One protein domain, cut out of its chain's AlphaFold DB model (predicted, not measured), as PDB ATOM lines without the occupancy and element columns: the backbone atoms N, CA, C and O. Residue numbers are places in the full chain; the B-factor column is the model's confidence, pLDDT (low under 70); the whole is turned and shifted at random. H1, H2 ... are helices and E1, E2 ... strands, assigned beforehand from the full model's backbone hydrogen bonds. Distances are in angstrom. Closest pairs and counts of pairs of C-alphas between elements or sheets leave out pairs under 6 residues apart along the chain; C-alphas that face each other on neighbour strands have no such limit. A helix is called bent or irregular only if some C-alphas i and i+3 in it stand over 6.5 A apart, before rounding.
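What this domain is: This is residues 250 to 313 and 333 to 399 of the 408 residues of an uncharacterized protein of Labeo rohita (UniProt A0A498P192). Two lobes sit side by side: a strongly twisted sheet of four strands with H5 packed over one face and the small H4 at the opposite face, and a group of three crossed helices, H1, H2 and H3. The lobes meet where H1 and H3 touch H5, at its residues 384 to 389. The printed part has 131 residues with five named helices and four named strands, in the order H1 H2 H3 E1 H4 E2 E3 E4 H5; the sheet, E1 E2 E3 E4, is mixed and the class is mixed, helices and strands. The whole is compact, with a radius of gyration of the C-alphas of 15.4 A and spans of 39 by 36 by 29 A.

How they stand to each other: Start at the sheet, with E1 (residues 333 to 336) at one edge. Its parallel neighbour is E2 (354 to 361), with N 335 and O 357 at 2.9 A. E3 (364 to 372) is antiparallel to E2, with N 356 and O 369 at 2.8 A, and E4 (375 to 378) is antiparallel to E3, with N 370 and O 377 at 2.8 A; E2, E3 and E4 form a meander, each strand the antiparallel neighbour of the one before. E1, H4 (341 to 347) and E2 form a strand-helix-strand unit, parallel strands joined through a helix, with a right-handed crossover. H5 (384 to 397) is on the sheet at a height of 9.2 A and runs along the strands, at 6 degrees to E3 on the local plane; the C-alphas of Val 370 and Leu 391 are their closest, 5.9 A apart. H4 is on the opposite face. H3 (298 to 309) touches H5 with residues 299 to 303 alone, closest at the C-alphas of Met 300 and Ser 384, 5.5 A. H2 (272 to 281) touches H3 at a steep tilt of 44 degrees, opposite ways, a helical hairpin closest at the C-alphas of Ala 281 and Gln 298, 4.7 A. H1 (250 to 265) touches H3 with residues 258 to 265 alone, closest at the C-alphas of Ala 265 and Leu 305, 6.5 A. Every O i to N i+4 pair is within hydrogen-bond range in H2, H4 and H5, against 7 of 12 in H1 and 5 of 8 in H3.

Where its parts are: Find C-alpha 333 at (27.209, -5.976, -19.127), where E1 begins; E2 measures 18.6 A and E3 23.2 A. Find C-alpha 250 at (33.243, 14.896, -20.206); from there H1 runs 20.1 A, irregular, with C-alphas 251 and 254 7.5 A apart. H3 measures 17.2 A, H2 14.3 A, and H5 19.8 A to C-alpha 397 at (41.322, 4.825, -7.375).

The domain as a whole: The C-alphas of Leu 289 and Thr 399 are the two farthest apart, 42.4 A. Residues 314 to 332 are not printed, and C-alphas 313 and 333 are 21.1 A apart across this cut. Of the links printed whole, H2 to H3 is long, 16 residues. Look for pLDDT under 70 at residues 284 to 295, 311 to 313, 349 to 351 and 397 to 399.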
ATOM      1  N   LEU A 250      34.638  14.558 -19.928       90.44
ATOM      2  CA  LEU A 250      33.243  14.896 -20.206       90.44
ATOM      3  C   LEU A 250      33.128  16.198 -21.010       90.44
ATOM      4  O   LEU A 250      32.396  16.252 -21.992       90.44
ATOM      5  N   GLN A 251      33.908  17.225 -20.659       90.81
ATOM      6  CA  GLN A 251      33.895  18.518 -21.356       90.81
ATOM      7  C   GLN A 251      34.402  18.436 -22.803       90.81
ATOM      8  O   GLN A 251      33.908  19.137 -23.687       90.81
ATOM      9  N   LYS A 252      35.422  17.607 -23.057       90.38
ATOM     10  CA  LYS A 252      36.066  17.502 -24.378       90.38
ATOM     11  C   LYS A 252      35.514  16.365 -25.235       90.38
ATOM     12  O   LYS A 252      35.981  16.182 -26.361       90.38
ATOM     13  N   TRP A 253      34.553  15.591 -24.725       90.56
ATOM     14  CA  TRP A 253      34.056  14.402 -25.408       90.56
ATOM     15  C   TRP A 253      33.430  14.736 -26.757       90.56
ATOM     16  O   TRP A 253      33.953  14.315 -27.785       90.56
ATOM     17  N   ASP A 254      32.372  15.545 -26.768       87.81
ATOM     18  CA  ASP A 254      31.643  15.859 -27.999       87.81
ATOM     19  C   ASP A 254      32.438  16.758 -28.953       87.81
ATOM     20  O   ASP A 254      32.300  16.649 -30.170       87.81
ATOM     21  N   THR A 255      33.301  17.626 -28.419       88.19
ATOM     22  CA  THR A 255      34.049  18.609 -29.217       88.19
ATOM     23  C   THR A 255      35.308  18.035 -29.858       88.19
ATOM     24  O   THR A 255      35.655  18.425 -30.971       88.19
ATOM     25  N   PHE A 256      36.007  17.124 -29.176       88.38
ATOM     26  CA  PHE A 256      37.318  16.645 -29.608       88.38
ATOM     27  C   PHE A 256      37.402  15.124 -29.693       88.38
ATOM     28  O   PHE A 256      37.802  14.596 -30.728       88.38
ATOM     29  N   PHE A 257      37.073  14.396 -28.625       88.75
ATOM     30  CA  PHE A 257      37.356  12.959 -28.589       88.75
ATOM     31  C   PHE A 257      36.456  12.174 -29.533       88.75
ATOM     32  O   PHE A 257      36.950  11.435 -30.380       88.75
ATOM     33  N   ARG A 258      35.146  12.371 -29.441       89.81
ATOM     34  CA  ARG A 258      34.163  11.590 -30.181       89.81
ATOM     35  C   ARG A 258      34.304  11.716 -31.708       89.81
ATOM     36  O   ARG A 258      34.387  10.671 -32.354       89.81
ATOM     37  N   PRO A 259      34.422  12.919 -32.310       88.62
ATOM     38  CA  PRO A 259      34.653  13.036 -33.752       88.62
ATOM     39  C   PRO A 259      35.947  12.348 -34.206       88.62
ATOM     40  O   PRO A 259      35.978  11.709 -35.257       88.62
ATOM     41  N   ASN A 260      37.011  12.441 -33.400       88.94
ATOM     42  CA  ASN A 260      38.293  11.811 -33.709       88.94
ATOM     43  C   ASN A 260      38.229  10.281 -33.601       88.94
ATOM     44  O   ASN A 260      38.772   9.595 -34.463       88.94
ATOM     45  N   VAL A 261      37.527   9.740 -32.602       89.75
ATOM     46  CA  VAL A 261      37.307   8.292 -32.453       89.75
ATOM     47  C   VAL A 261      36.561   7.736 -33.660       89.75
ATOM     48  O   VAL A 261      37.002   6.756 -34.248       89.75
ATOM     49  N   ILE A 262      35.478   8.392 -34.076       88.94
ATOM     50  CA  ILE A 262      34.698   7.974 -35.245       88.94
ATOM     51  C   ILE A 262      35.560   8.033 -36.514       88.94
ATOM     52  O   ILE A 262      35.574   7.088 -37.304       88.94
ATOM     53  N   LYS A 263      36.325   9.116 -36.696       89.50
ATOM     54  CA  LYS A 263      37.228   9.282 -37.841       89.50
ATOM     55  C   LYS A 263      38.278   8.174 -37.921       89.50
ATOM     56  O   LYS A 263      38.510   7.654 -39.008       89.50
ATOM     57  N   GLU A 264      38.918   7.826 -36.806       87.12
ATOM     58  CA  GLU A 264      39.919   6.756 -36.790       87.12
ATOM     59  C   GLU A 264      39.277   5.370 -36.920       87.12
ATOM     60  O   GLU A 264      39.798   4.527 -37.646       87.12
ATOM     61  N   ALA A 265      38.103   5.140 -36.327       87.19
ATOM     62  CA  ALA A 265      37.384   3.872 -36.459       87.19
ATOM     63  C   ALA A 265      36.987   3.571 -37.915       87.19
ATOM     64  O   ALA A 265      37.066   2.423 -38.342       87.19
ATOM     65  N   LYS A 266      36.663   4.595 -38.718       87.94
ATOM     66  CA  LYS A 266      36.411   4.453 -40.167       87.94
ATOM     67  C   LYS A 266      37.611   3.952 -40.975       87.94
ATOM     68  O   LYS A 266      37.434   3.517 -42.108       87.94
ATOM     69  N   ARG A 267      38.828   4.057 -40.437       86.75
ATOM     70  CA  ARG A 267      40.061   3.605 -41.103       86.75
ATOM     71  C   ARG A 267      40.372   2.137 -40.828       86.75
ATOM     72  O   ARG A 267      41.260   1.583 -41.472       86.75
ATOM     73  N   LEU A 268      39.684   1.528 -39.863       83.12
ATOM     74  CA  LEU A 268      39.850   0.121 -39.536       83.12
ATOM     75  C   LEU A 268      39.185  -0.767 -40.592       83.12
ATOM     76  O   LEU A 268      38.297  -0.345 -41.334       83.12
ATOM     77  N   THR A 269      39.613  -2.027 -40.644       79.44
ATOM     78  CA  THR A 269      38.968  -3.043 -41.474       79.44
ATOM     79  C   THR A 269      37.513  -3.209 -41.046       79.44
ATOM     80  O   THR A 269      37.231  -3.472 -39.877       79.44
ATOM     81  N   SER A 270      36.595  -3.050 -41.998       78.19
ATOM     82  CA  SER A 270      35.161  -3.104 -41.729       78.19
ATOM     83  C   SER A 270      34.724  -4.517 -41.333       78.19
ATOM     84  O   SER A 270      34.802  -5.439 -42.146       78.19
ATOM     85  N   THR A 271      34.260  -4.682 -40.092       81.62
ATOM     86  CA  THR A 271      33.511  -5.863 -39.631       81.62
ATOM     87  C   THR A 271      32.033  -5.506 -39.462       81.62
ATOM     88  O   THR A 271      31.673  -4.321 -39.431       81.62
ATOM     89  N   ALA A 272      31.157  -6.510 -39.367       80.94
ATOM     90  CA  ALA A 272      29.719  -6.285 -39.205       80.94
ATOM     91  C   ALA A 272      29.409  -5.508 -37.911       80.94
ATOM     92  O   ALA A 272      28.636  -4.550 -37.918       80.94
ATOM     93  N   GLU A 273      30.100  -5.851 -36.826       80.62
ATOM     94  CA  GLU A 273      29.952  -5.249 -35.501       80.62
ATOM     95  C   GLU A 273      30.483  -3.812 -35.489       80.62
ATOM     96  O   GLU A 273      29.818  -2.899 -35.000       80.62
ATOM     97  N   LEU A 274      31.657  -3.586 -36.092       84.44
ATOM     98  CA  LEU A 274      32.242  -2.253 -36.218       84.44
ATOM     99  C   LEU A 274      31.337  -1.328 -37.043       84.44
ATOM    100  O   LEU A 274      31.132  -0.170 -36.680       84.44
ATOM    101  N   SER A 275      30.763  -1.850 -38.130       84.31
ATOM    102  CA  SER A 275      29.818  -1.113 -38.974       84.31
ATOM    103  C   SER A 275      28.564  -0.723 -38.194       84.31
ATOM    104  O   SER A 275      28.113   0.419 -38.281       84.31
ATOM    105  N   GLN A 276      28.024  -1.637 -37.383       84.75
ATOM    106  CA  GLN A 276      26.858  -1.363 -36.548       84.75
ATOM    107  C   GLN A 276      27.149  -0.299 -35.476       84.75
ATOM    108  O   GLN A 276      26.328   0.599 -35.261       84.75
ATOM    109  N   LEU A 277      28.322  -0.353 -34.836       85.38
ATOM    110  CA  LEU A 277      28.752   0.657 -33.863       85.38
ATOM    111  C   LEU A 277      28.954   2.031 -34.515       85.38
ATOM    112  O   LEU A 277      28.519   3.032 -33.951       85.38
ATOM    113  N   LEU A 278      29.552   2.091 -35.709       87.19
ATOM    114  CA  LEU A 278      29.724   3.337 -36.466       87.19
ATOM    115  C   LEU A 278      28.378   3.965 -36.845       87.19
ATOM    116  O   LEU A 278      28.170   5.152 -36.594       87.19
ATOM    117  N   LEU A 279      27.438   3.171 -37.369       86.56
ATOM    118  CA  LEU A 279      26.084   3.641 -37.692       86.56
ATOM    119  C   LEU A 279      25.365   4.210 -36.459       86.56
ATOM    120  O   LEU A 279      24.706   5.247 -36.538       86.56
ATOM    121  N   SER A 280      25.527   3.554 -35.309       84.56
ATOM    122  CA  SER A 280      24.917   3.974 -34.042       84.56
ATOM    123  C   SER A 280      25.592   5.227 -33.461       84.56
ATOM    124  O   SER A 280      24.922   6.105 -32.916       84.56
ATOM    125  N   ALA A 281      26.911   5.363 -33.623       84.31
ATOM    126  CA  ALA A 281      27.694   6.508 -33.156       84.31
ATOM    127  C   ALA A 281      27.447   7.792 -33.977       84.31
ATOM    128  O   ALA A 281      27.442   8.894 -33.416       84.31
ATOM    129  N   GLU A 282      27.210   7.671 -35.287       82.62
ATOM    130  CA  GLU A 282      27.011   8.802 -36.213       82.62
ATOM    131  C   GLU A 282      25.560   9.289 -36.322       82.62
ATOM    132  O   GLU A 282      25.275  10.230 -37.063       82.62
ATOM    133  N   ARG A 283      24.631   8.680 -35.579       74.19
ATOM    134  CA  ARG A 283      23.203   8.991 -35.688       74.19
ATOM    135  C   ARG A 283      22.905  10.477 -35.396       74.19
ATOM    136  O   ARG A 283      23.283  10.971 -34.336       74.19
ATOM    137  N   PRO A 284      22.207  11.217 -36.270       62.22
ATOM    138  CA  PRO A 284      21.782  12.579 -35.952       62.22
ATOM    139  C   PRO A 284      20.848  12.574 -34.733       62.22
ATOM    140  O   PRO A 284      19.956  11.726 -34.648       62.22
ATOM    141  N   GLN A 285      21.039  13.505 -33.792       54.44
ATOM    142  CA  GLN A 285      20.114  13.682 -32.667       54.44
ATOM    143  C   GLN A 285      18.729  14.060 -33.226       54.44
ATOM    144  O   GLN A 285      18.587  15.144 -33.787       54.44
ATOM    145  N   GLY A 286      17.731  13.171 -33.119       52.88
ATOM    146  CA  GLY A 286      16.333  13.479 -33.474       52.88
ATOM    147  C   GLY A 286      15.563  12.462 -34.331       52.88
ATOM    148  O   GLY A 286      14.380  12.680 -34.569       52.88
ATOM    149  N   ASN A 287      16.165  11.356 -34.787       50.12
ATOM    150  CA  ASN A 287      15.424  10.315 -35.520       50.12
ATOM    151  C   ASN A 287      14.917   9.207 -34.576       50.12
ATOM    152  O   ASN A 287      15.535   8.148 -34.467       50.12
ATOM    153  N   ASP A 288      13.769   9.444 -33.934       51.06
ATOM    154  CA  ASP A 288      13.097   8.519 -32.994       51.06
ATOM    155  C   ASP A 288      12.429   7.297 -33.663       51.06
ATOM    156  O   ASP A 288      11.946   6.390 -32.991       51.06
ATOM    157  N   LEU A 289      12.387   7.240 -34.997       51.88
ATOM    158  CA  LEU A 289      11.582   6.252 -35.730       51.88
ATOM    159  C   LEU A 289      12.246   4.870 -35.888       51.88
ATOM    160  O   LEU A 289      11.604   3.944 -36.373       51.88
ATOM    161  N   ASP A 290      13.509   4.709 -35.481       48.06
ATOM    162  CA  ASP A 290      14.304   3.493 -35.729       48.06
ATOM    163  C   ASP A 290      15.098   3.045 -34.473       48.06
ATOM    164  O   ASP A 290      16.213   2.516 -34.541       48.06
ATOM    165  N   GLU A 291      14.540   3.283 -33.276       51.31
ATOM    166  CA  GLU A 291      15.114   2.859 -31.980       51.31
ATOM    167  C   GLU A 291      15.316   1.336 -31.865       51.31
ATOM    168  O   GLU A 291      16.164   0.888 -31.096       51.31
ATOM    169  N   THR A 292      14.592   0.538 -32.651       50.28
ATOM    170  CA  THR A 292      14.579  -0.930 -32.555       50.28
ATOM    171  C   THR A 292      15.832  -1.596 -33.138       50.28
ATOM    172  O   THR A 292      16.118  -2.745 -32.810       50.28
ATOM    173  N   ARG A 293      16.600  -0.904 -33.995       55.28
ATOM    174  CA  ARG A 293      17.748  -1.499 -34.712       55.28
ATOM    175  C   ARG A 293      19.109  -1.278 -34.043       55.28
ATOM    176  O   ARG A 293      20.071  -1.971 -34.374       55.28
ATOM    177  N   SER A 294      19.209  -0.315 -33.122       61.97
ATOM    178  CA  SER A 294      20.471   0.016 -32.447       61.97
ATOM    179  C   SER A 294      20.623  -0.778 -31.157       61.97
ATOM    180  O   SER A 294      19.787  -0.683 -30.260       61.97
ATOM    181  N   LEU A 295      21.719  -1.530 -31.042       69.31
ATOM    182  CA  LEU A 295      22.017  -2.301 -29.837       69.31
ATOM    183  C   LEU A 295      22.439  -1.420 -28.663       69.31
ATOM    184  O   LEU A 295      22.247  -1.843 -27.540       69.31
ATOM    185  N   TYR A 296      23.002  -0.234 -28.877       79.94
ATOM    186  CA  TYR A 296      23.456   0.648 -27.795       79.94
ATOM    187  C   TYR A 296      23.059   2.098 -28.069       79.94
ATOM    188  O   TYR A 296      22.661   2.448 -29.185       79.94
ATOM    189  N   ASP A 297      23.158   2.947 -27.045       84.06
ATOM    190  CA  ASP A 297      23.043   4.388 -27.237       84.06
ATOM    191  C   ASP A 297      24.244   4.941 -28.035       84.06
ATOM    192  O   ASP A 297      25.241   4.259 -28.313       84.06
ATOM    193  N   GLN A 298      24.132   6.197 -28.449       85.62
ATOM    194  CA  GLN A 298      25.129   6.851 -29.286       85.62
ATOM    195  C   GLN A 298      26.485   7.036 -28.580       85.62
ATOM    196  O   GLN A 298      27.544   6.886 -29.203       85.62
ATOM    197  N   GLU A 299      26.464   7.374 -27.289       87.62
ATOM    198  CA  GLU A 299      27.669   7.617 -26.487       87.62
ATOM    199  C   GLU A 299      28.422   6.311 -26.211       87.62
ATOM    200  O   GLU A 299      29.621   6.233 -26.471       87.62
ATOM    201  N   MET A 300      27.718   5.269 -25.772       88.62
ATOM    202  CA  MET A 300      28.234   3.921 -25.555       88.62
ATOM    203  C   MET A 300      28.798   3.355 -26.847       88.62
ATOM    204  O   MET A 300      29.919   2.867 -26.844       88.62
ATOM    205  N   SER A 301      28.088   3.484 -27.971       88.31
ATOM    206  CA  SER A 301      28.613   3.022 -29.262       88.31
ATOM    207  C   SER A 301      29.944   3.697 -29.590       88.31
ATOM    208  O   SER A 301      30.915   3.024 -29.928       88.31
ATOM    209  N   SER A 302      30.028   5.017 -29.393       88.75
ATOM    210  CA  SER A 302      31.266   5.781 -29.596       88.75
ATOM    211  C   SER A 302      32.387   5.356 -28.634       88.75
ATOM    212  O   SER A 302      33.549   5.321 -29.027       88.75
ATOM    213  N   LEU A 303      32.060   5.013 -27.386       89.88
ATOM    214  CA  LEU A 303      33.022   4.507 -26.404       89.88
ATOM    215  C   LEU A 303      33.517   3.103 -26.751       89.88
ATOM    216  O   LEU A 303      34.710   2.838 -26.654       89.88
ATOM    217  N   LEU A 304      32.637   2.209 -27.195       88.62
ATOM    218  CA  LEU A 304      33.008   0.848 -27.580       88.62
ATOM    219  C   LEU A 304      33.920   0.840 -28.816       88.62
ATOM    220  O   LEU A 304      34.813   0.000 -28.898       88.62
ATOM    221  N   LEU A 305      33.803   1.830 -29.714       88.69
ATOM    222  CA  LEU A 305      34.765   2.026 -30.810       88.69
ATOM    223  C   LEU A 305      36.204   2.233 -30.312       88.69
ATOM    224  O   LEU A 305      37.138   1.817 -30.998       88.69
ATOM    225  N   LEU A 306      36.416   2.807 -29.118       87.75
ATOM    226  CA  LEU A 306      37.764   2.939 -28.549       87.75
ATOM    227  C   LEU A 306      38.433   1.577 -28.368       87.75
ATOM    228  O   LEU A 306      39.630   1.466 -28.608       87.75
ATOM    229  N   ILE A 307      37.680   0.536 -28.000       85.44
ATOM    230  CA  ILE A 307      38.220  -0.817 -27.790       85.44
ATOM    231  C   ILE A 307      38.811  -1.367 -29.092       85.44
ATOM    232  O   ILE A 307      39.862  -2.002 -29.064       85.44
ATOM    233  N   HIS A 308      38.185  -1.068 -30.232       82.12
ATOM    234  CA  HIS A 308      38.680  -1.462 -31.553       82.12
ATOM    235  C   HIS A 308      39.918  -0.664 -31.998       82.12
ATOM    236  O   HIS A 308      40.673  -1.134 -32.846       82.12
ATOM    237  N   LEU A 309      40.138   0.529 -31.433       83.75
ATOM    238  CA  LEU A 309      41.306   1.376 -31.706       83.75
ATOM    239  C   LEU A 309      42.504   1.057 -30.806       83.75
ATOM    240  O   LEU A 309      43.633   1.441 -31.124       83.75
ATOM    241  N   LEU A 310      42.280   0.387 -29.673       79.38
ATOM    242  CA  LEU A 310      43.362   0.005 -28.780       79.38
ATOM    243  C   LEU A 310      44.217  -1.084 -29.442       79.38
ATOM    244  O   LEU A 310      43.682  -2.065 -29.964       79.38
ATOM    245  N   PRO A 311      45.558  -0.957 -29.408       66.75
ATOM    246  CA  PRO A 311      46.410  -2.039 -29.861       66.75
ATOM    247  C   PRO A 311      46.120  -3.280 -29.005       66.75
ATOM    248  O   PRO A 311      45.915  -3.137 -27.793       66.75
ATOM    249  N   PRO A 312      46.128  -4.491 -29.591       61.91
ATOM    250  CA  PRO A 312      45.938  -5.703 -28.813       61.91
ATOM    251  C   PRO A 312      46.958  -5.708 -27.667       61.91
ATOM    252  O   PRO A 312      48.128  -5.362 -27.902       61.91
ATOM    253  N   PRO A 313      46.538  -6.050 -26.433       57.38
ATOM    254  CA  PRO A 313      47.432  -6.031 -25.287       57.38
ATOM    255  C   PRO A 313      48.681  -6.857 -25.612       57.38
ATOM    256  O   PRO A 313      48.571  -7.850 -26.343       57.38
ATOM    257  N   VAL A 333      28.175  -4.899 -19.291       89.25
ATOM    258  CA  VAL A 333      27.209  -5.976 -19.127       89.25
ATOM    259  C   VAL A 333      25.823  -5.371 -19.031       89.25
ATOM    260  O   VAL A 333      25.540  -4.577 -18.138       89.25
ATOM    261  N   PHE A 334      24.951  -5.749 -19.960       88.88
ATOM    262  CA  PHE A 334      23.551  -5.360 -19.900       88.88
ATOM    263  C   PHE A 334      22.774  -6.309 -18.996       88.88
ATOM    264  O   PHE A 334      22.851  -7.531 -19.144       88.88
ATOM    265  N   HIS A 335      21.978  -5.738 -18.103       87.12
ATOM    266  CA  HIS A 335      21.092  -6.470 -17.218       87.12
ATOM    267  C   HIS A 335      19.679  -5.898 -17.325       87.12
ATOM    268  O   HIS A 335      19.468  -4.687 -17.349       87.12
ATOM    269  N   LYS A 336      18.694  -6.787 -17.455       86.69
ATOM    270  CA  LYS A 336      17.304  -6.384 -17.648       86.69
ATOM    271  C   LYS A 336      16.698  -5.986 -16.301       86.69
ATOM    272  O   LYS A 336      16.689  -6.812 -15.393       86.69
ATOM    273  N   SER A 337      16.103  -4.792 -16.197       81.06
ATOM    274  CA  SER A 337      15.602  -4.199 -14.934       81.06
ATOM    275  C   SER A 337      14.601  -5.054 -14.125       81.06
ATOM    276  O   SER A 337      14.279  -4.701 -12.997       81.06
ATOM    277  N   CYS A 338      14.077  -6.154 -14.678       73.81
ATOM    278  CA  CYS A 338      13.161  -7.082 -14.004       73.81
ATOM    279  C   CYS A 338      13.835  -8.337 -13.418       73.81
ATOM    280  O   CYS A 338      13.141  -9.183 -12.861       73.81
ATOM    281  N   CYS A 339      15.147  -8.499 -13.585       77.69
ATOM    282  CA  CYS A 339      15.890  -9.649 -13.073       77.69
ATOM    283  C   CYS A 339      16.561  -9.313 -11.730       77.69
ATOM    284  O   CYS A 339      16.774  -8.145 -11.406       77.69
ATOM    285  N   SER A 340      16.929 -10.326 -10.940       81.25
ATOM    286  CA  SER A 340      17.690 -10.096  -9.707       81.25
ATOM    287  C   SER A 340      19.130  -9.685 -10.030       81.25
ATOM    288  O   SER A 340      19.815 -10.324 -10.838       81.25
ATOM    289  N   LEU A 341      19.607  -8.605  -9.404       81.75
ATOM    290  CA  LEU A 341      21.015  -8.201  -9.473       81.75
ATOM    291  C   LEU A 341      21.908  -9.158  -8.668       81.75
ATOM    292  O   LEU A 341      23.045  -9.410  -9.054       81.75
ATOM    293  N   GLU A 342      21.387  -9.750  -7.592       77.00
ATOM    294  CA  GLU A 342      22.135 -10.676  -6.733       77.00
ATOM    295  C   GLU A 342      22.445 -11.997  -7.446       77.00
ATOM    296  O   GLU A 342      23.564 -12.505  -7.362       77.00
ATOM    297  N   GLU A 343      21.496 -12.528  -8.223       76.12
ATOM    298  CA  GLU A 343      21.722 -13.719  -9.055       76.12
ATOM    299  C   GLU A 343      22.825 -13.478 -10.091       76.12
ATOM    300  O   GLU A 343      23.668 -14.344 -10.329       76.12
ATOM    301  N   HIS A 344      22.865 -12.274 -10.669       79.75
ATOM    302  CA  HIS A 344      23.926 -11.886 -11.588       79.75
ATOM    303  C   HIS A 344      25.295 -11.889 -10.894       79.75
ATOM    304  O   HIS A 344      26.245 -12.474 -11.408       79.75
ATOM    305  N   LEU A 345      25.407 -11.285  -9.712       81.12
ATOM    306  CA  LEU A 345      26.669 -11.221  -8.966       81.12
ATOM    307  C   LEU A 345      27.163 -12.602  -8.519       81.12
ATOM    308  O   LEU A 345      28.366 -12.863  -8.545       81.12
ATOM    309  N   ASN A 346      26.247 -13.497  -8.149       77.62
ATOM    310  CA  ASN A 346      26.586 -14.845  -7.694       77.62
ATOM    311  C   ASN A 346      27.067 -15.754  -8.832       77.62
ATOM    312  O   ASN A 346      27.984 -16.550  -8.630       77.62
ATOM    313  N   ASN A 347      26.502 -15.597 -10.031       73.38
ATOM    314  CA  ASN A 347      26.864 -16.404 -11.197       73.38
ATOM    315  C   ASN A 347      28.164 -15.943 -11.877       73.38
ATOM    316  O   ASN A 347      28.780 -16.706 -12.621       73.38
ATOM    317  N   ASN A 348      28.613 -14.710 -11.627       70.94
ATOM    318  CA  ASN A 348      29.809 -14.158 -12.252       70.94
ATOM    319  C   ASN A 348      31.071 -14.377 -11.400       70.94
ATOM    320  O   ASN A 348      31.185 -13.902 -10.272       70.94
ATOM    321  N   GLN A 349      32.083 -15.022 -11.989       64.19
ATOM    322  CA  GLN A 349      33.419 -15.197 -11.393       64.19
ATOM    323  C   GLN A 349      34.436 -14.136 -11.863       64.19
ATOM    324  O   GLN A 349      35.646 -14.350 -11.814       64.19
ATOM    325  N   ARG A 350      33.964 -12.991 -12.374       69.31
ATOM    326  CA  ARG A 350      34.836 -11.944 -12.926       69.31
ATOM    327  C   ARG A 350      35.627 -11.256 -11.807       69.31
ATOM    328  O   ARG A 350      35.043 -10.836 -10.816       69.31
ATOM    329  N   GLN A 351      36.939 -11.121 -12.006       65.56
ATOM    330  CA  GLN A 351      37.850 -10.447 -11.067       65.56
ATOM    331  C   GLN A 351      38.107  -8.972 -11.414       65.56
ATOM    332  O   GLN A 351      38.563  -8.212 -10.571       65.56
ATOM    333  N   HIS A 352      37.814  -8.551 -12.647       74.31
ATOM    334  CA  HIS A 352      38.066  -7.179 -13.094       74.31
ATOM    335  C   HIS A 352      36.809  -6.313 -12.943       74.31
ATOM    336  O   HIS A 352      35.711  -6.829 -13.174       74.31
ATOM    337  N   PRO A 353      36.952  -5.011 -12.624       83.69
ATOM    338  CA  PRO A 353      35.826  -4.088 -12.585       83.69
ATOM    339  C   PRO A 353      35.147  -3.979 -13.953       83.69
ATOM    340  O   PRO A 353      35.827  -3.901 -14.977       83.69
ATOM    341  N   TYR A 354      33.818  -3.929 -13.969       88.88
ATOM    342  CA  TYR A 354      33.034  -3.751 -15.194       88.88
ATOM    343  C   TYR A 354      31.799  -2.885 -14.951       88.88
ATOM    344  O   TYR A 354      31.341  -2.729 -13.815       88.88
ATOM    345  N   LEU A 355      31.260  -2.322 -16.030       91.19
ATOM    346  CA  LEU A 355      30.045  -1.523 -15.996       91.19
ATOM    347  C   LEU A 355      28.819  -2.422 -16.158       91.19
ATOM    348  O   LEU A 355      28.688  -3.136 -17.150       91.19
ATOM    349  N   LEU A 356      27.905  -2.362 -15.199       91.31
ATOM    350  CA  LEU A 356      26.605  -3.014 -15.246       91.31
ATOM    351  C   LEU A 356      25.548  -1.975 -15.635       91.31
ATOM    352  O   LEU A 356      25.226  -1.074 -14.859       91.31
ATOM    353  N   ALA A 357      25.027  -2.101 -16.850       91.44
ATOM    354  CA  ALA A 357      23.991  -1.240 -17.400       91.44
ATOM    355  C   ALA A 357      22.623  -1.904 -17.199       91.44
ATOM    356  O   ALA A 357      22.318  -2.915 -17.835       91.44
ATOM    357  N   VAL A 358      21.809  -1.349 -16.302       90.31
ATOM    358  CA  VAL A 358      20.493  -1.882 -15.941       90.31
ATOM    359  C   VAL A 358      19.415  -1.109 -16.685       90.31
ATOM    360  O   VAL A 358      19.251   0.093 -16.472       90.31
ATOM    361  N   GLY A 359      18.681  -1.779 -17.568       87.88
ATOM    362  CA  GLY A 359      17.654  -1.135 -18.384       87.88
ATOM    363  C   GLY A 359      16.615  -2.102 -18.930       87.88
ATOM    364  O   GLY A 359      16.734  -3.325 -18.831       87.88
ATOM    365  N   ARG A 360      15.572  -1.557 -19.559       83.94
ATOM    366  CA  ARG A 360      14.571  -2.373 -20.270       83.94
ATOM    367  C   ARG A 360      15.094  -2.869 -21.614       83.94
ATOM    368  O   ARG A 360      14.765  -3.979 -22.028       83.94
ATOM    369  N   GLN A 361      15.896  -2.041 -22.278       81.19
ATOM    370  CA  GLN A 361      16.526  -2.302 -23.569       81.19
ATOM    371  C   GLN A 361      17.952  -1.751 -23.536       81.19
ATOM    372  O   GLN A 361      18.218  -0.782 -22.834       81.19
ATOM    373  N   LYS A 362      18.872  -2.325 -24.315       81.75
ATOM    374  CA  LYS A 362      20.270  -1.866 -24.339       81.75
ATOM    375  C   LYS A 362      20.447  -0.432 -24.878       81.75
ATOM    376  O   LYS A 362      21.426   0.228 -24.549       81.75
ATOM    377  N   SER A 363      19.485   0.059 -25.659       78.50
ATOM    378  CA  SER A 363      19.396   1.448 -26.125       78.50
ATOM    379  C   SER A 363      18.868   2.423 -25.061       78.50
ATOM    380  O   SER A 363      19.083   3.626 -25.179       78.50
ATOM    381  N   LYS A 364      18.179   1.922 -24.024       81.81
ATOM    382  CA  LYS A 364      17.530   2.706 -22.962       81.81
ATOM    383  C   LYS A 364      17.863   2.126 -21.591       81.81
ATOM    384  O   LYS A 364      17.162   1.250 -21.073       81.81
ATOM    385  N   ILE A 365      18.953   2.634 -21.025       87.38
ATOM    386  CA  ILE A 365      19.448   2.258 -19.703       87.38
ATOM    387  C   ILE A 365      18.819   3.156 -18.635       87.38
ATOM    388  O   ILE A 365      18.795   4.375 -18.784       87.38
ATOM    389  N   ASP A 366      18.322   2.542 -17.561       86.31
ATOM    390  CA  ASP A 366      17.708   3.241 -16.429       86.31
ATOM    391  C   ASP A 366      18.773   3.646 -15.396       86.31
ATOM    392  O   ASP A 366      18.753   4.755 -14.864       86.31
ATOM    393  N   ASN A 367      19.704   2.734 -15.089       89.62
ATOM    394  CA  ASN A 367      20.752   2.931 -14.091       89.62
ATOM    395  C   ASN A 367      22.061   2.258 -14.501       89.62
ATOM    396  O   ASN A 367      22.069   1.203 -15.135       89.62
ATOM    397  N   PHE A 368      23.169   2.829 -14.040       91.94
ATOM    398  CA  PHE A 368      24.495   2.243 -14.169       91.94
ATOM    399  C   PHE A 368      25.083   1.926 -12.796       91.94
ATOM    400  O   PHE A 368      24.909   2.686 -11.838       91.94
ATOM    401  N   TYR A 369      25.799   0.810 -12.724       91.50
ATOM    402  CA  TYR A 369      26.569   0.403 -11.557       91.50
ATOM    403  C   TYR A 369      27.967  -0.021 -11.987       91.50
ATOM    404  O   TYR A 369      28.132  -0.718 -12.986       91.50
ATOM    405  N   VAL A 370      28.979   0.336 -11.207       90.62
ATOM    406  CA  VAL A 370      30.310  -0.262 -11.328       90.62
ATOM    407  C   VAL A 370      30.335  -1.502 -10.447       90.62
ATOM    408  O   VAL A 370      30.147  -1.405  -9.235       90.62
ATOM    409  N   THR A 371      30.553  -2.669 -11.048       87.88
ATOM    410  CA  THR A 371      30.716  -3.909 -10.284       87.88
ATOM    411  C   THR A 371      32.181  -4.100  -9.934       87.88
ATOM    412  O   THR A 371      33.028  -4.130 -10.826       87.88
ATOM    413  N   LEU A 372      32.473  -4.246  -8.644       83.12
ATOM    414  CA  LEU A 372      33.822  -4.388  -8.104       83.12
ATOM    415  C   LEU A 372      33.811  -5.399  -6.960       83.12
ATOM    416  O   LEU A 372      33.081  -5.212  -5.993       83.12
ATOM    417  N   ASP A 373      34.570  -6.490  -7.078       76.75
ATOM    418  CA  ASP A 373      34.629  -7.558  -6.064       76.75
ATOM    419  C   ASP A 373      33.243  -8.038  -5.597       76.75
ATOM    420  O   ASP A 373      32.987  -8.185  -4.404       76.75
ATOM    421  N   LYS A 374      32.322  -8.244  -6.550       80.88
ATOM    422  CA  LYS A 374      30.903  -8.599  -6.324       80.88
ATOM    423  C   LYS A 374      30.063  -7.556  -5.574       80.88
ATOM    424  O   LYS A 374      28.925  -7.841  -5.217       80.88
ATOM    425  N   HIS A 375      30.576  -6.349  -5.384       83.94
ATOM    426  CA  HIS A 375      29.817  -5.220  -4.869       83.94
ATOM    427  C   HIS A 375      29.368  -4.314  -6.014       83.94
ATOM    428  O   HIS A 375      30.073  -4.163  -7.014       83.94
ATOM    429  N   LEU A 376      28.199  -3.695  -5.857       88.56
ATOM    430  CA  LEU A 376      27.665  -2.718  -6.799       88.56
ATOM    431  C   LEU A 376      27.879  -1.315  -6.247       88.56
ATOM    432  O   LEU A 376      27.366  -0.975  -5.185       88.56
ATOM    433  N   ILE A 377      28.615  -0.500  -6.992       90.12
ATOM    434  CA  ILE A 377      28.804   0.919  -6.708       90.12
ATOM    435  C   ILE A 377      27.858   1.692  -7.631       90.12
ATOM    436  O   ILE A 377      28.003   1.601  -8.854       90.12
ATOM    437  N   PRO A 378      26.866   2.422  -7.099       91.81
ATOM    438  CA  PRO A 378      25.896   3.127  -7.920       91.81
ATOM    439  C   PRO A 378      26.532   4.349  -8.587       91.81
ATOM    440  O   PRO A 378      27.097   5.213  -7.910       91.81
ATOM    441  N   CYS A 379      26.384   4.458  -9.909       91.94
ATOM    442  CA  CYS A 379      26.865   5.622 -10.647       91.94
ATOM    443  C   CYS A 379      25.964   6.840 -10.406       91.94
ATOM    444  O   CYS A 379      24.733   6.727 -10.298       91.94
ATOM    445  N   GLN A 380      26.578   8.022 -10.346       89.62
ATOM    446  CA  GLN A 380      25.856   9.293 -10.332       89.62
ATOM    447  C   GLN A 380      25.310   9.638 -11.717       89.62
ATOM    448  O   GLN A 380      24.197  10.161 -11.824       89.62
ATOM    449  N   ALA A 381      26.075   9.338 -12.762       86.50
ATOM    450  CA  ALA A 381      25.706   9.599 -14.135       86.50
ATOM    451  C   ALA A 381      24.480   8.788 -14.576       86.50
ATOM    452  O   ALA A 381      24.335   7.600 -14.286       86.50
ATOM    453  N   ASN A 382      23.612   9.448 -15.339       83.25
ATOM    454  CA  ASN A 382      22.467   8.855 -16.033       83.25
ATOM    455  C   ASN A 382      22.742   8.611 -17.526       83.25
ATOM    456  O   ASN A 382      21.870   8.133 -18.244       83.25
ATOM    457  N   ARG A 383      23.941   8.963 -17.996       89.12
ATOM    458  CA  ARG A 383      24.394   8.785 -19.374       89.12
ATOM    459  C   ARG A 383      25.575   7.831 -19.429       89.12
ATOM    460  O   ARG A 383      26.387   7.799 -18.500       89.12
ATOM    461  N   SER A 384      25.698   7.118 -20.544       89.38
ATOM    462  CA  SER A 384      26.757   6.132 -20.767       89.38
ATOM    463  C   SER A 384      28.157   6.724 -20.637       89.38
ATOM    464  O   SER A 384      29.025   6.086 -20.043       89.38
ATOM    465  N   LEU A 385      28.374   7.959 -21.109       90.88
ATOM    466  CA  LEU A 385      29.674   8.616 -20.985       90.88
ATOM    467  C   LEU A 385      30.104   8.830 -19.532       90.88
ATOM    468  O   LEU A 385      31.223   8.478 -19.163       90.88
ATOM    469  N   GLY A 386      29.217   9.383 -18.707       90.62
ATOM    470  CA  GLY A 386      29.525   9.629 -17.299       90.62
ATOM    471  C   GLY A 386      29.714   8.328 -16.520       90.62
ATOM    472  O   GLY A 386      30.610   8.230 -15.693       90.62
ATOM    473  N   ALA A 387      28.935   7.292 -16.838       91.62
ATOM    474  CA  ALA A 387      29.073   5.988 -16.203       91.62
ATOM    475  C   ALA A 387      30.413   5.309 -16.550       91.62
ATOM    476  O   ALA A 387      31.050   4.693 -15.694       91.62
ATOM    477  N   PHE A 388      30.874   5.457 -17.796       90.69
ATOM    478  CA  PHE A 388      32.185   4.978 -18.232       90.69
ATOM    479  C   PHE A 388      33.336   5.741 -17.563       90.69
ATOM    480  O   PHE A 388      34.324   5.142 -17.140       90.69
ATOM    481  N   ASP A 389      33.204   7.060 -17.445       91.25
ATOM    482  CA  ASP A 389      34.151   7.909 -16.727       91.25
ATOM    483  C   ASP A 389      34.237   7.513 -15.240       91.25
ATOM    484  O   ASP A 389      35.328   7.300 -14.713       91.25
ATOM    485  N   GLU A 390      33.098   7.268 -14.584       90.75
ATOM    486  CA  GLU A 390      33.051   6.752 -13.212       90.75
ATOM    487  C   GLU A 390      33.689   5.362 -13.075       90.75
ATOM    488  O   GLU A 390      34.402   5.123 -12.099       90.75
ATOM    489  N   LEU A 391      33.507   4.457 -14.046       90.06
ATOM    490  CA  LEU A 391      34.210   3.169 -14.077       90.06
ATOM    491  C   LEU A 391      35.728   3.371 -14.133       90.06
ATOM    492  O   LEU A 391      36.461   2.723 -13.384       90.06
ATOM    493  N   PHE A 392      36.208   4.266 -14.998       86.75
ATOM    494  CA  PHE A 392      37.634   4.563 -15.107       86.75
ATOM    495  C   PHE A 392      38.181   5.146 -13.800       86.75
ATOM    496  O   PHE A 392      39.216   4.696 -13.303       86.75
ATOM    497  N   LYS A 393      37.462   6.097 -13.198       87.50
ATOM    498  CA  LYS A 393      37.814   6.711 -11.911       87.50
ATOM    499  C   LYS A 393      37.821   5.684 -10.778       87.50
ATOM    500  O   LYS A 393      38.759   5.665  -9.978       87.50
ATOM    501  N   ALA A 394      36.829   4.794 -10.744       83.44
ATOM    502  CA  ALA A 394      36.759   3.684  -9.802       83.44
ATOM    503  C   ALA A 394      37.933   2.723  -9.997       83.44
ATOM    504  O   ALA A 394      38.619   2.426  -9.031       83.44
ATOM    505  N   HIS A 395      38.241   2.301 -11.224       79.00
ATOM    506  CA  HIS A 395      39.396   1.441 -11.495       79.00
ATOM    507  C   HIS A 395      40.712   2.101 -11.066       79.00
ATOM    508  O   HIS A 395      41.544   1.468 -10.428       79.00
ATOM    509  N   PHE A 396      40.886   3.386 -11.370       72.06
ATOM    510  CA  PHE A 396      42.114   4.110 -11.068       72.06
ATOM    511  C   PHE A 396      42.345   4.286  -9.560       72.06
ATOM    512  O   PHE A 396      43.473   4.207  -9.072       72.06
ATOM    513  N   LYS A 397      41.273   4.558  -8.815       65.38
ATOM    514  CA  LYS A 397      41.322   4.825  -7.375       65.38
ATOM    515  C   LYS A 397      41.247   3.547  -6.542       65.38
ATOM    516  O   LYS A 397      41.898   3.441  -5.506       65.38
ATOM    517  N   CYS A 398      40.439   2.601  -6.994       56.31
ATOM    518  CA  CYS A 398      40.156   1.332  -6.351       56.31
ATOM    519  C   CYS A 398      40.843   0.185  -7.092       56.31
ATOM    520  O   CYS A 398      40.275  -0.892  -7.166       56.31
ATOM    521  N   THR A 399      42.045   0.361  -7.649       49.03
ATOM    522  CA  THR A 399      42.870  -0.802  -8.021       49.03
ATOM    523  C   THR A 399      43.254  -1.551  -6.745       49.03
ATOM    524  O   THR A 399      44.307  -1.333  -6.149       49.03
TER     525      THR A 399